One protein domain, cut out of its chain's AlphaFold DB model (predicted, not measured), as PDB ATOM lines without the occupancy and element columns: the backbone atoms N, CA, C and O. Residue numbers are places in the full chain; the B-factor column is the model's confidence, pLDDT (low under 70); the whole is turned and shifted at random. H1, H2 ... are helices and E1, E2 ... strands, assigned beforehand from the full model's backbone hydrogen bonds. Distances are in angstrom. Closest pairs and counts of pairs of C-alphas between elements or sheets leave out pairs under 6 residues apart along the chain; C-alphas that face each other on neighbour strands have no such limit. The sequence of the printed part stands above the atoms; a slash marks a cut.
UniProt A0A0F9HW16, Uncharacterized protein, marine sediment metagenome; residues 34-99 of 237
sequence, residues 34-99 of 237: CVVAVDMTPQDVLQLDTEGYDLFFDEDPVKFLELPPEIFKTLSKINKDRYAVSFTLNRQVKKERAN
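Overview. This is residues 34 to 99 of the 237 residues of an uncharacterized protein of marine sediment metagenome (UniProt A0A0F9HW16). A tiny sheet of two parallel strands, E1 and E2, has H1 packed on it and the long helix H3 running past E2; short H2 packs on H1. H3 makes most of the length. The printed part has 66 residues, with three named helices and two named strands in the order E1, H1, E2, H2, H3. It is mostly helix, compact with a radius of gyration of the C-alphas of 11.6 A, and spans 39 by 21 by 19 A.

Arrangement. E1, residues 34 to 36, and E2, residues 54 to 57, are parallel neighbours at 31 degrees; N 36 and O 56, 2.8 A apart, are within hydrogen-bond range. With H1, residues 42 to 50, they form a strand-helix-strand unit, two parallel strands with a helix between, whose crossover is right-handed. The closest C-alphas of E2 and H3, residues 77 to 98, are those of Leu 55 and Asn 79, 5.9 A apart. H1 touches H2, residues 69 to 74, the same way at a shallow tilt of 16 degrees; their closest C-alphas, of Pro 42 and Ile 71, are 6.8 A apart. In H1, H2 and H3 every O i to N i+4 pair is within hydrogen-bond range.

Along the chain. E1 begins at C-alpha 34 (53.404, 34.444, 0.407). H3, 31.5 A long from first to last C-alpha, ends at C-alpha 98 (35.000, 57.562, 2.605).

Size, cuts and confidence. The C-alphas farthest apart, of Glu 51 and Asn 99, are 39.7 A apart. The printed part has no cut; the link from E2 to H2 is long, 11 residues. Residues 96 to 99 have pLDDT under 70.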
ATOM      1  N   CYS A  34      52.904  33.094   0.642       90.06
ATOM      2  CA  CYS A  34      53.404  34.444   0.407       90.06
ATOM      3  C   CYS A  34      52.299  35.464   0.687       90.06
ATOM      4  O   CYS A  34      51.145  35.233   0.328       90.06
ATOM      5  N   VAL A  35      52.656  36.574   1.337       90.62
ATOM      6  CA  VAL A  35      51.754  37.713   1.524       90.62
ATOM      7  C   VAL A  35      51.985  38.697   0.383       90.62
ATOM      8  O   VAL A  35      53.122  39.085   0.140       90.62
ATOM      9  N   VAL A  36      50.912  39.071  -0.306       90.56
ATOM     10  CA  VAL A  36      50.907  40.014  -1.421       90.56
ATOM     11  C   VAL A  36      50.422  41.371  -0.927       90.56
ATOM     12  O   VAL A  36      49.293  41.484  -0.447       90.56
ATOM     13  N   ALA A  37      51.259  42.392  -1.086       91.25
ATOM     14  CA  ALA A  37      50.981  43.769  -0.695       91.25
ATOM     15  C   ALA A  37      51.334  44.758  -1.826       91.25
ATOM     16  O   ALA A  37      51.822  44.370  -2.888       91.25
ATOM     17  N   VAL A  38      51.015  46.038  -1.621       88.44
ATOM     18  CA  VAL A  38      51.072  47.133  -2.611       88.44
ATOM     19  C   VAL A  38      52.476  47.408  -3.154       88.44
ATOM     20  O   VAL A  38      52.623  48.012  -4.212       88.44
ATOM     21  N   ASP A  39      53.507  46.980  -2.433       88.75
ATOM     22  CA  ASP A  39      54.910  47.062  -2.829       88.75
ATOM     23  C   ASP A  39      55.308  46.011  -3.878       88.75
ATOM     24  O   ASP A  39      56.356  46.148  -4.510       88.75
ATOM     25  N   MET A  40      54.470  44.997  -4.112       92.56
ATOM     26  CA  MET A  40      54.679  43.996  -5.157       92.56
ATOM     27  C   MET A  40      54.086  44.443  -6.490       92.56
ATOM     28  O   MET A  40      53.028  45.075  -6.549       92.56
ATOM     29  N   THR A  41      54.727  44.059  -7.596       92.75
ATOM     30  CA  THR A  41      54.144  44.300  -8.917       92.75
ATOM     31  C   THR A  41      53.131  43.204  -9.271       92.75
ATOM     32  O   THR A  41      53.308  42.045  -8.882       92.75
ATOM     33  N   PRO A  42      52.076  43.501 -10.054       91.69
ATOM     34  CA  PRO A  42      51.132  42.479 -10.517       91.69
ATOM     35  C   PRO A  42      51.794  41.305 -11.263       91.69
ATOM     36  O   PRO A  42      51.282  40.187 -11.249       91.69
ATOM     37  N   GLN A  43      52.935  41.548 -11.910       90.94
ATOM     38  CA  GLN A  43      53.726  40.539 -12.607       90.94
ATOM     39  C   GLN A  43      54.423  39.587 -11.629       90.94
ATOM     40  O   GLN A  43      54.404  38.379 -11.864       90.94
ATOM     41  N   ASP A  44      54.950  40.096 -10.511       92.19
ATOM     42  CA  ASP A  44      55.550  39.264  -9.456       92.19
ATOM     43  C   ASP A  44      54.506  38.328  -8.839       92.19
ATOM     44  O   ASP A  44      54.771  37.154  -8.585       92.19
ATOM     45  N   VAL A  45      53.278  38.824  -8.657       92.12
ATOM     46  CA  VAL A  45      52.151  38.021  -8.161       92.12
ATOM     47  C   VAL A  45      51.846  36.861  -9.106       92.12
ATOM     48  O   VAL A  45      51.647  35.731  -8.657       92.12
ATOM     49  N   LEU A  46      51.837  37.119 -10.417       92.56
ATOM     50  CA  LEU A  46      51.624  36.073 -11.412       92.56
ATOM     51  C   LEU A  46      52.767  35.054 -11.401       92.56
ATOM     52  O   LEU A  46      52.515  33.853 -11.469       92.56
ATOM     53  N   GLN A  47      54.012  35.516 -11.274       92.25
ATOM     54  CA  GLN A  47      55.165  34.629 -11.172       92.25
ATOM     55  C   GLN A  47      55.041  33.702  -9.953       92.25
ATOM     56  O   GLN A  47      55.152  32.484 -10.096       92.25
ATOM     57  N   LEU A  48      54.716  34.238  -8.777       92.62
ATOM     58  CA  LEU A  48      54.530  33.439  -7.563       92.62
ATOM     59  C   LEU A  48      53.380  32.431  -7.689       92.62
ATOM     60  O   LEU A  48      53.503  31.293  -7.230       92.62
ATOM     61  N   ASP A  49      52.284  32.800  -8.353       92.19
ATOM     62  CA  ASP A  49      51.199  31.864  -8.660       92.19
ATOM     63  C   ASP A  49      51.684  30.715  -9.562       92.19
ATOM     64  O   ASP A  49      51.414  29.547  -9.273       92.19
ATOM     65  N   THR A  50      52.476  31.012 -10.602       91.12
ATOM     66  CA  THR A  50      53.055  29.976 -11.482       91.12
ATOM     67  C   THR A  50      54.076  29.082 -10.777       91.12
ATOM     68  O   THR A  50      54.169  27.893 -11.084       91.12
ATOM     69  N   GLU A  51      54.796  29.615  -9.789       89.19
ATOM     70  CA  GLU A  51      55.706  28.857  -8.923       89.19
ATOM     71  C   GLU A  51      54.956  27.993  -7.887       89.19
ATOM     72  O   GLU A  51      55.562  27.159  -7.205       89.19
ATOM     73  N   GLY A  52      53.629  28.136  -7.806       88.12
ATOM     74  CA  GLY A  52      52.750  27.339  -6.956       88.12
ATOM     75  C   GLY A  52      52.661  27.839  -5.517       88.12
ATOM     76  O   GLY A  52      52.440  27.027  -4.614       88.12
ATOM     77  N   TYR A  53      52.860  29.140  -5.286       92.00
ATOM     78  CA  TYR A  53      52.676  29.736  -3.968       92.00
ATOM     79  C   TYR A  53      51.196  29.892  -3.614       92.00
ATOM     80  O   TYR A  53      50.342  30.212  -4.444       92.00
ATOM     81  N   ASP A  54      50.920  29.738  -2.327       90.75
ATOM     82  CA  ASP A  54      49.683  30.178  -1.713       90.75
ATOM     83  C   ASP A  54      49.761  31.681  -1.437       90.75
ATOM     84  O   ASP A  54      50.488  32.114  -0.540       90.75
ATOM     85  N   LEU A  55      49.008  32.463  -2.209       92.12
ATOM     86  CA  LEU A  55      48.994  33.920  -2.122       92.12
ATOM     87  C   LEU A  55      47.936  34.395  -1.122       92.12
ATOM     88  O   LEU A  55      46.756  34.066  -1.253       92.12
ATOM     89  N   PHE A  56      48.359  35.191  -0.145       91.00
ATOM     90  CA  PHE A  56      47.502  35.856   0.835       91.00
ATOM     91  C   PHE A  56      47.577  37.360   0.606       91.00
ATOM     92  O   PHE A  56      48.635  37.949   0.773       91.00
ATOM     93  N   PHE A  57      46.480  37.989   0.206       90.62
ATOM     94  CA  PHE A  57      46.468  39.425  -0.064       90.62
ATOM     95  C   PHE A  57      46.279  40.196   1.242       90.62
ATOM     96  O   PHE A  57      45.396  39.848   2.026       90.62
ATOM     97  N   ASP A  58      47.115  41.210   1.471       85.44
ATOM     98  CA  ASP A  58      47.084  42.030   2.685       85.44
ATOM     99  C   ASP A  58      45.730  42.735   2.823       85.44
ATOM    100  O   ASP A  58      45.279  43.415   1.905       85.44
ATOM    101  N   GLU A  59      45.064  42.560   3.961       76.62
ATOM    102  CA  GLU A  59      43.726  43.096   4.216       76.62
ATOM    103  C   GLU A  59      43.746  44.593   4.579       76.62
ATOM    104  O   GLU A  59      42.697  45.242   4.547       76.62
ATOM    105  N   ASP A  60      44.920  45.173   4.873       77.81
ATOM    106  CA  ASP A  60      45.055  46.604   5.143       77.81
ATOM    107  C   ASP A  60      44.709  47.422   3.881       77.81
ATOM    108  O   ASP A  60      45.358  47.284   2.836       77.81
ATOM    109  N   PRO A  61      43.726  48.341   3.946       76.19
ATOM    110  CA  PRO A  61      43.308  49.153   2.810       76.19
ATOM    111  C   PRO A  61      44.396  50.001   2.161       76.19
ATOM    112  O   PRO A  61      44.251  50.357   0.991       76.19
ATOM    113  N   VAL A  62      45.464  50.320   2.893       81.69
ATOM    114  CA  VAL A  62      46.606  51.089   2.379       81.69
ATOM    115  C   VAL A  62      47.624  50.188   1.675       81.69
ATOM    116  O   VAL A  62      48.352  50.656   0.803       81.69
ATOM    117  N   LYS A  63      47.667  48.897   2.026       86.06
ATOM    118  CA  LYS A  63      48.650  47.928   1.523       86.06
ATOM    119  C   LYS A  63      48.069  46.920   0.543       86.06
ATOM    120  O   LYS A  63      48.821  46.140  -0.026       86.06
ATOM    121  N   PHE A  64      46.762  46.915   0.332       89.81
ATOM    122  CA  PHE A  64      46.138  46.000  -0.609       89.81
ATOM    123  C   PHE A  64      46.538  46.326  -2.056       89.81
ATOM    124  O   PHE A  64      46.328  47.442  -2.539       89.81
ATOM    125  N   LEU A  65      47.061  45.324  -2.763       91.50
ATOM    126  CA  LEU A  65      47.382  45.415  -4.185       91.50
ATOM    127  C   LEU A  65      46.154  45.075  -5.040       91.50
ATOM    128  O   LEU A  65      45.768  43.912  -5.157       91.50
ATOM    129  N   GLU A  66      45.566  46.083  -5.684       91.62
ATOM    130  CA  GLU A  66      44.518  45.866  -6.686       91.62
ATOM    131  C   GLU A  66      45.128  45.340  -7.991       91.62
ATOM    132  O   GLU A  66      45.918  46.013  -8.655       91.62
ATOM    133  N   LEU A  67      44.753  44.118  -8.369       91.31
ATOM    134  CA  LEU A  67      45.227  43.482  -9.590       91.31
ATOM    135  C   LEU A  67      44.404  43.931 -10.805       91.31
ATOM    136  O   LEU A  67      43.168  43.910 -10.756       91.31
ATOM    137  N   PRO A  68      45.058  44.238 -11.942       92.25
ATOM    138  CA  PRO A  68      44.367  44.451 -13.205       92.25
ATOM    139  C   PRO A  68      43.527  43.226 -13.610       92.25
ATOM    140  O   PRO A  68      43.940  42.085 -13.363       92.25
ATOM    141  N   PRO A  69      42.387  43.416 -14.304       90.12
ATOM    142  CA  PRO A  69      41.516  42.314 -14.720       90.12
ATOM    143  C   PRO A  69      42.219  41.241 -15.557       90.12
ATOM    144  O   PRO A  69      41.826  40.075 -15.515       90.12
ATOM    145  N   GLU A  70      43.239  41.620 -16.330       92.19
ATOM    146  CA  GLU A  70      44.027  40.684 -17.137       92.19
ATOM    147  C   GLU A  70      44.815  39.714 -16.253       92.19
ATOM    148  O   GLU A  70      44.723  38.504 -16.449       92.19
ATOM    149  N   ILE A  71      45.504  40.235 -15.231       90.56
ATOM    150  CA  ILE A  71      46.298  39.445 -14.281       90.56
ATOM    151  C   ILE A  71      45.392  38.565 -13.422       90.56
ATOM    152  O   ILE A  71      45.644  37.370 -13.254       90.56
ATOM    153  N   PHE A  72      44.280  39.119 -12.935       90.50
ATOM    154  CA  PHE A  72      43.307  38.350 -12.165       90.50
ATOM    155  C   PHE A  72      42.789  37.139 -12.952       90.50
ATOM    156  O   PHE A  72      42.695  36.040 -12.408       90.50
ATOM    157  N   LYS A  73      42.494  37.296 -14.249       90.25
ATOM    158  CA  LYS A  73      42.018  36.195 -15.102       90.25
ATOM    159  C   LYS A  73      43.055  35.095 -15.305       90.25
ATOM    160  O   LYS A  73      42.649  33.956 -15.539       90.25
ATOM    161  N   THR A  74      44.345  35.394 -15.201       91.94
ATOM    162  CA  THR A  74      45.419  34.409 -15.390       91.94
ATOM    163  C   THR A  74      45.773  33.621 -14.133       91.94
ATOM    164  O   THR A  74      46.340  32.543 -14.263       91.94
ATOM    165  N   LEU A  75      45.378  34.090 -12.944       91.44
ATOM    166  CA  LEU A  75      45.654  33.395 -11.683       91.44
ATOM    167  C   LEU A  75      45.025  31.991 -11.612       91.44
ATOM    168  O   LEU A  75      43.958  31.716 -12.184       91.44
ATOM    169  N   SER A  76      45.648  31.111 -10.833       92.38
ATOM    170  CA  SER A  76      45.079  29.830 -10.432       92.38
ATOM    171  C   SER A  76      43.749  30.026  -9.697       92.38
ATOM    172  O   SER A  76      43.510  31.041  -9.042       92.38
ATOM    173  N   LYS A  77      42.846  29.042  -9.794       90.19
ATOM    174  CA  LYS A  77      41.507  29.134  -9.184       90.19
ATOM    175  C   LYS A  77      41.571  29.444  -7.683       90.19
ATOM    176  O   LYS A  77      40.834  30.295  -7.208       90.19
ATOM    177  N   ILE A  78      42.482  28.793  -6.958       89.44
ATOM    178  CA  ILE A  78      42.616  28.961  -5.507       89.44
ATOM    179  C   ILE A  78      43.041  30.395  -5.166       89.44
ATOM    180  O   ILE A  78      42.449  31.019  -4.288       89.44
ATOM    181  N   ASN A  79      44.031  30.947  -5.872       91.81
ATOM    182  CA  ASN A  79      44.494  32.309  -5.611       91.81
ATOM    183  C   ASN A  79      43.510  33.372  -6.127       91.81
ATOM    184  O   ASN A  79      43.401  34.430  -5.511       91.81
ATOM    185  N   LYS A  80      42.716  33.079  -7.168       90.81
ATOM    186  CA  LYS A  80      41.555  33.904  -7.552       90.81
ATOM    187  C   LYS A  80      40.526  33.997  -6.435       90.81
ATOM    188  O   LYS A  80      40.075  35.098  -6.136       90.81
ATOM    189  N   ASP A  81      40.166  32.865  -5.831       85.94
ATOM    190  CA  ASP A  81      39.180  32.825  -4.749       85.94
ATOM    191  C   ASP A  81      39.684  33.633  -3.539       85.94
ATOM    192  O   ASP A  81      38.948  34.455  -2.993       85.94
ATOM    193  N   ARG A  82      40.968  33.486  -3.177       86.81
ATOM    194  CA  ARG A  82      41.609  34.287  -2.116       86.81
ATOM    195  C   ARG A  82      41.618  35.782  -2.439       86.81
ATOM    196  O   ARG A  82      41.201  36.576  -1.603       86.81
ATOM    197  N   TYR A  83      42.025  36.158  -3.654       91.25
ATOM    198  CA  TYR A  83      41.990  37.552  -4.104       91.25
ATOM    199  C   TYR A  83      40.578  38.134  -4.030       91.25
ATOM    200  O   TYR A  83      40.401  39.241  -3.537       91.25
ATOM    201  N   ALA A  84      39.561  37.399  -4.488       85.50
ATOM    202  CA  ALA A  84      38.182  37.879  -4.509       85.50
ATOM    203  C   ALA A  84      37.644  38.183  -3.100       85.50
ATOM    204  O   ALA A  84      36.967  39.199  -2.911       85.50
ATOM    205  N   VAL A  85      37.970  37.342  -2.111       82.38
ATOM    206  CA  VAL A  85      37.609  37.579  -0.704       82.38
ATOM    207  C   VAL A  85      38.285  38.848  -0.188       82.38
ATOM    208  O   VAL A  85      37.593  39.766   0.257       82.38
ATOM    209  N   SER A  86      39.610  38.947  -0.317       84.56
ATOM    210  CA  SER A  86      40.366  40.102   0.177       84.56
ATOM    211  C   SER A  86      39.999  41.402  -0.555       84.56
ATOM    212  O   SER A  86      39.870  42.443   0.081       84.56
ATOM    213  N   PHE A  87      39.738  41.360  -1.867       87.19
ATOM    214  CA  PHE A  87      39.285  42.516  -2.652       87.19
ATOM    215  C   PHE A  87      37.911  43.021  -2.197       87.19
ATOM    216  O   PHE A  87      37.683  44.228  -2.108       87.19
ATOM    217  N   THR A  88      36.992  42.104  -1.882       81.44
ATOM    218  CA  THR A  88      35.660  42.459  -1.370       81.44
ATOM    219  C   THR A  88      35.772  43.154  -0.015       81.44
ATOM    220  O   THR A  88      35.198  44.228   0.161       81.44
ATOM    221  N   LEU A  89      36.571  42.592   0.900       77.69
ATOM    222  CA  LEU A  89      36.876  43.199   2.199       77.69
ATOM    223  C   LEU A  89      37.491  44.594   2.026       77.69
ATOM    224  O   LEU A  89      37.003  45.569   2.593       77.69
ATOM    225  N   ASN A  90      38.508  44.708   1.171       82.75
ATOM    226  CA  ASN A  90      39.211  45.957   0.912       82.75
ATOM    227  C   ASN A  90      38.285  47.075   0.422       82.75
ATOM    228  O   ASN A  90      38.299  48.191   0.946       82.75
ATOM    229  N   ARG A  91      37.458  46.770  -0.583       81.50
ATOM    230  CA  ARG A  91      36.521  47.728  -1.172       81.50
ATOM    231  C   ARG A  91      35.496  48.210  -0.148       81.50
ATOM    232  O   ARG A  91      35.110  49.378  -0.181       81.50
ATOM    233  N   GLN A  92      35.071  47.326   0.749       71.25
ATOM    234  CA  GLN A  92      34.131  47.649   1.813       71.25
ATOM    235  C   GLN A  92      34.765  48.592   2.846       71.25
ATOM    236  O   GLN A  92      34.231  49.675   3.074       71.25
ATOM    237  N   VAL A  93      35.977  48.280   3.315       75.06
ATOM    238  CA  VAL A  93      36.740  49.150   4.230       75.06
ATOM    239  C   VAL A  93      37.030  50.527   3.609       75.06
ATOM    240  O   VAL A  93      36.921  51.557   4.275       75.06
ATOM    241  N   LYS A  94      37.375  50.594   2.314       74.19
ATOM    242  CA  LYS A  94      37.576  51.877   1.609       74.19
ATOM    243  C   LYS A  94      36.289  52.704   1.529       74.19
ATOM    244  O   LYS A  94      36.347  53.923   1.674       74.19
ATOM    245  N   LYS A  95      35.138  52.060   1.303       70.38
ATOM    246  CA  LYS A  95      33.830  52.729   1.261       70.38
ATOM    247  C   LYS A  95      33.474  53.344   2.619       70.38
ATOM    248  O   LYS A  95      33.003  54.474   2.639       70.38
ATOM    249  N   GLU A  96      33.764  52.649   3.714       61.66
ATOM    250  CA  GLU A  96      33.536  53.124   5.089       61.66
ATOM    251  C   GLU A  96      34.458  54.281   5.470       61.66
ATOM    252  O   GLU A  96      34.018  55.264   6.052       61.66
ATOM    253  N   ARG A  97      35.741  54.232   5.088       68.38
ATOM    254  CA  ARG A  97      36.634  55.384   5.304       68.38
ATOM    255  C   ARG A  97      36.164  56.635   4.559       68.38
ATOM    256  O   ARG A  97      36.417  57.741   5.022       68.38
ATOM    257  N   ALA A  98      35.529  56.460   3.401       67.12
ATOM    258  CA  ALA A  98      35.000  57.562   2.605       67.12
ATOM    259  C   ALA A  98      33.647  58.072   3.127       67.12
ATOM    260  O   ALA A  98      33.403  59.274   3.088       67.12
ATOM    261  N   ASN A  99      32.788  57.173   3.611       61.41
ATOM    262  CA  ASN A  99      31.488  57.477   4.201       61.41
ATOM    263  C   ASN A  99      31.362  56.677   5.501       61.41
ATOM    264  O   ASN A  99      30.888  55.538   5.450       61.41
TER     265      ASN A  99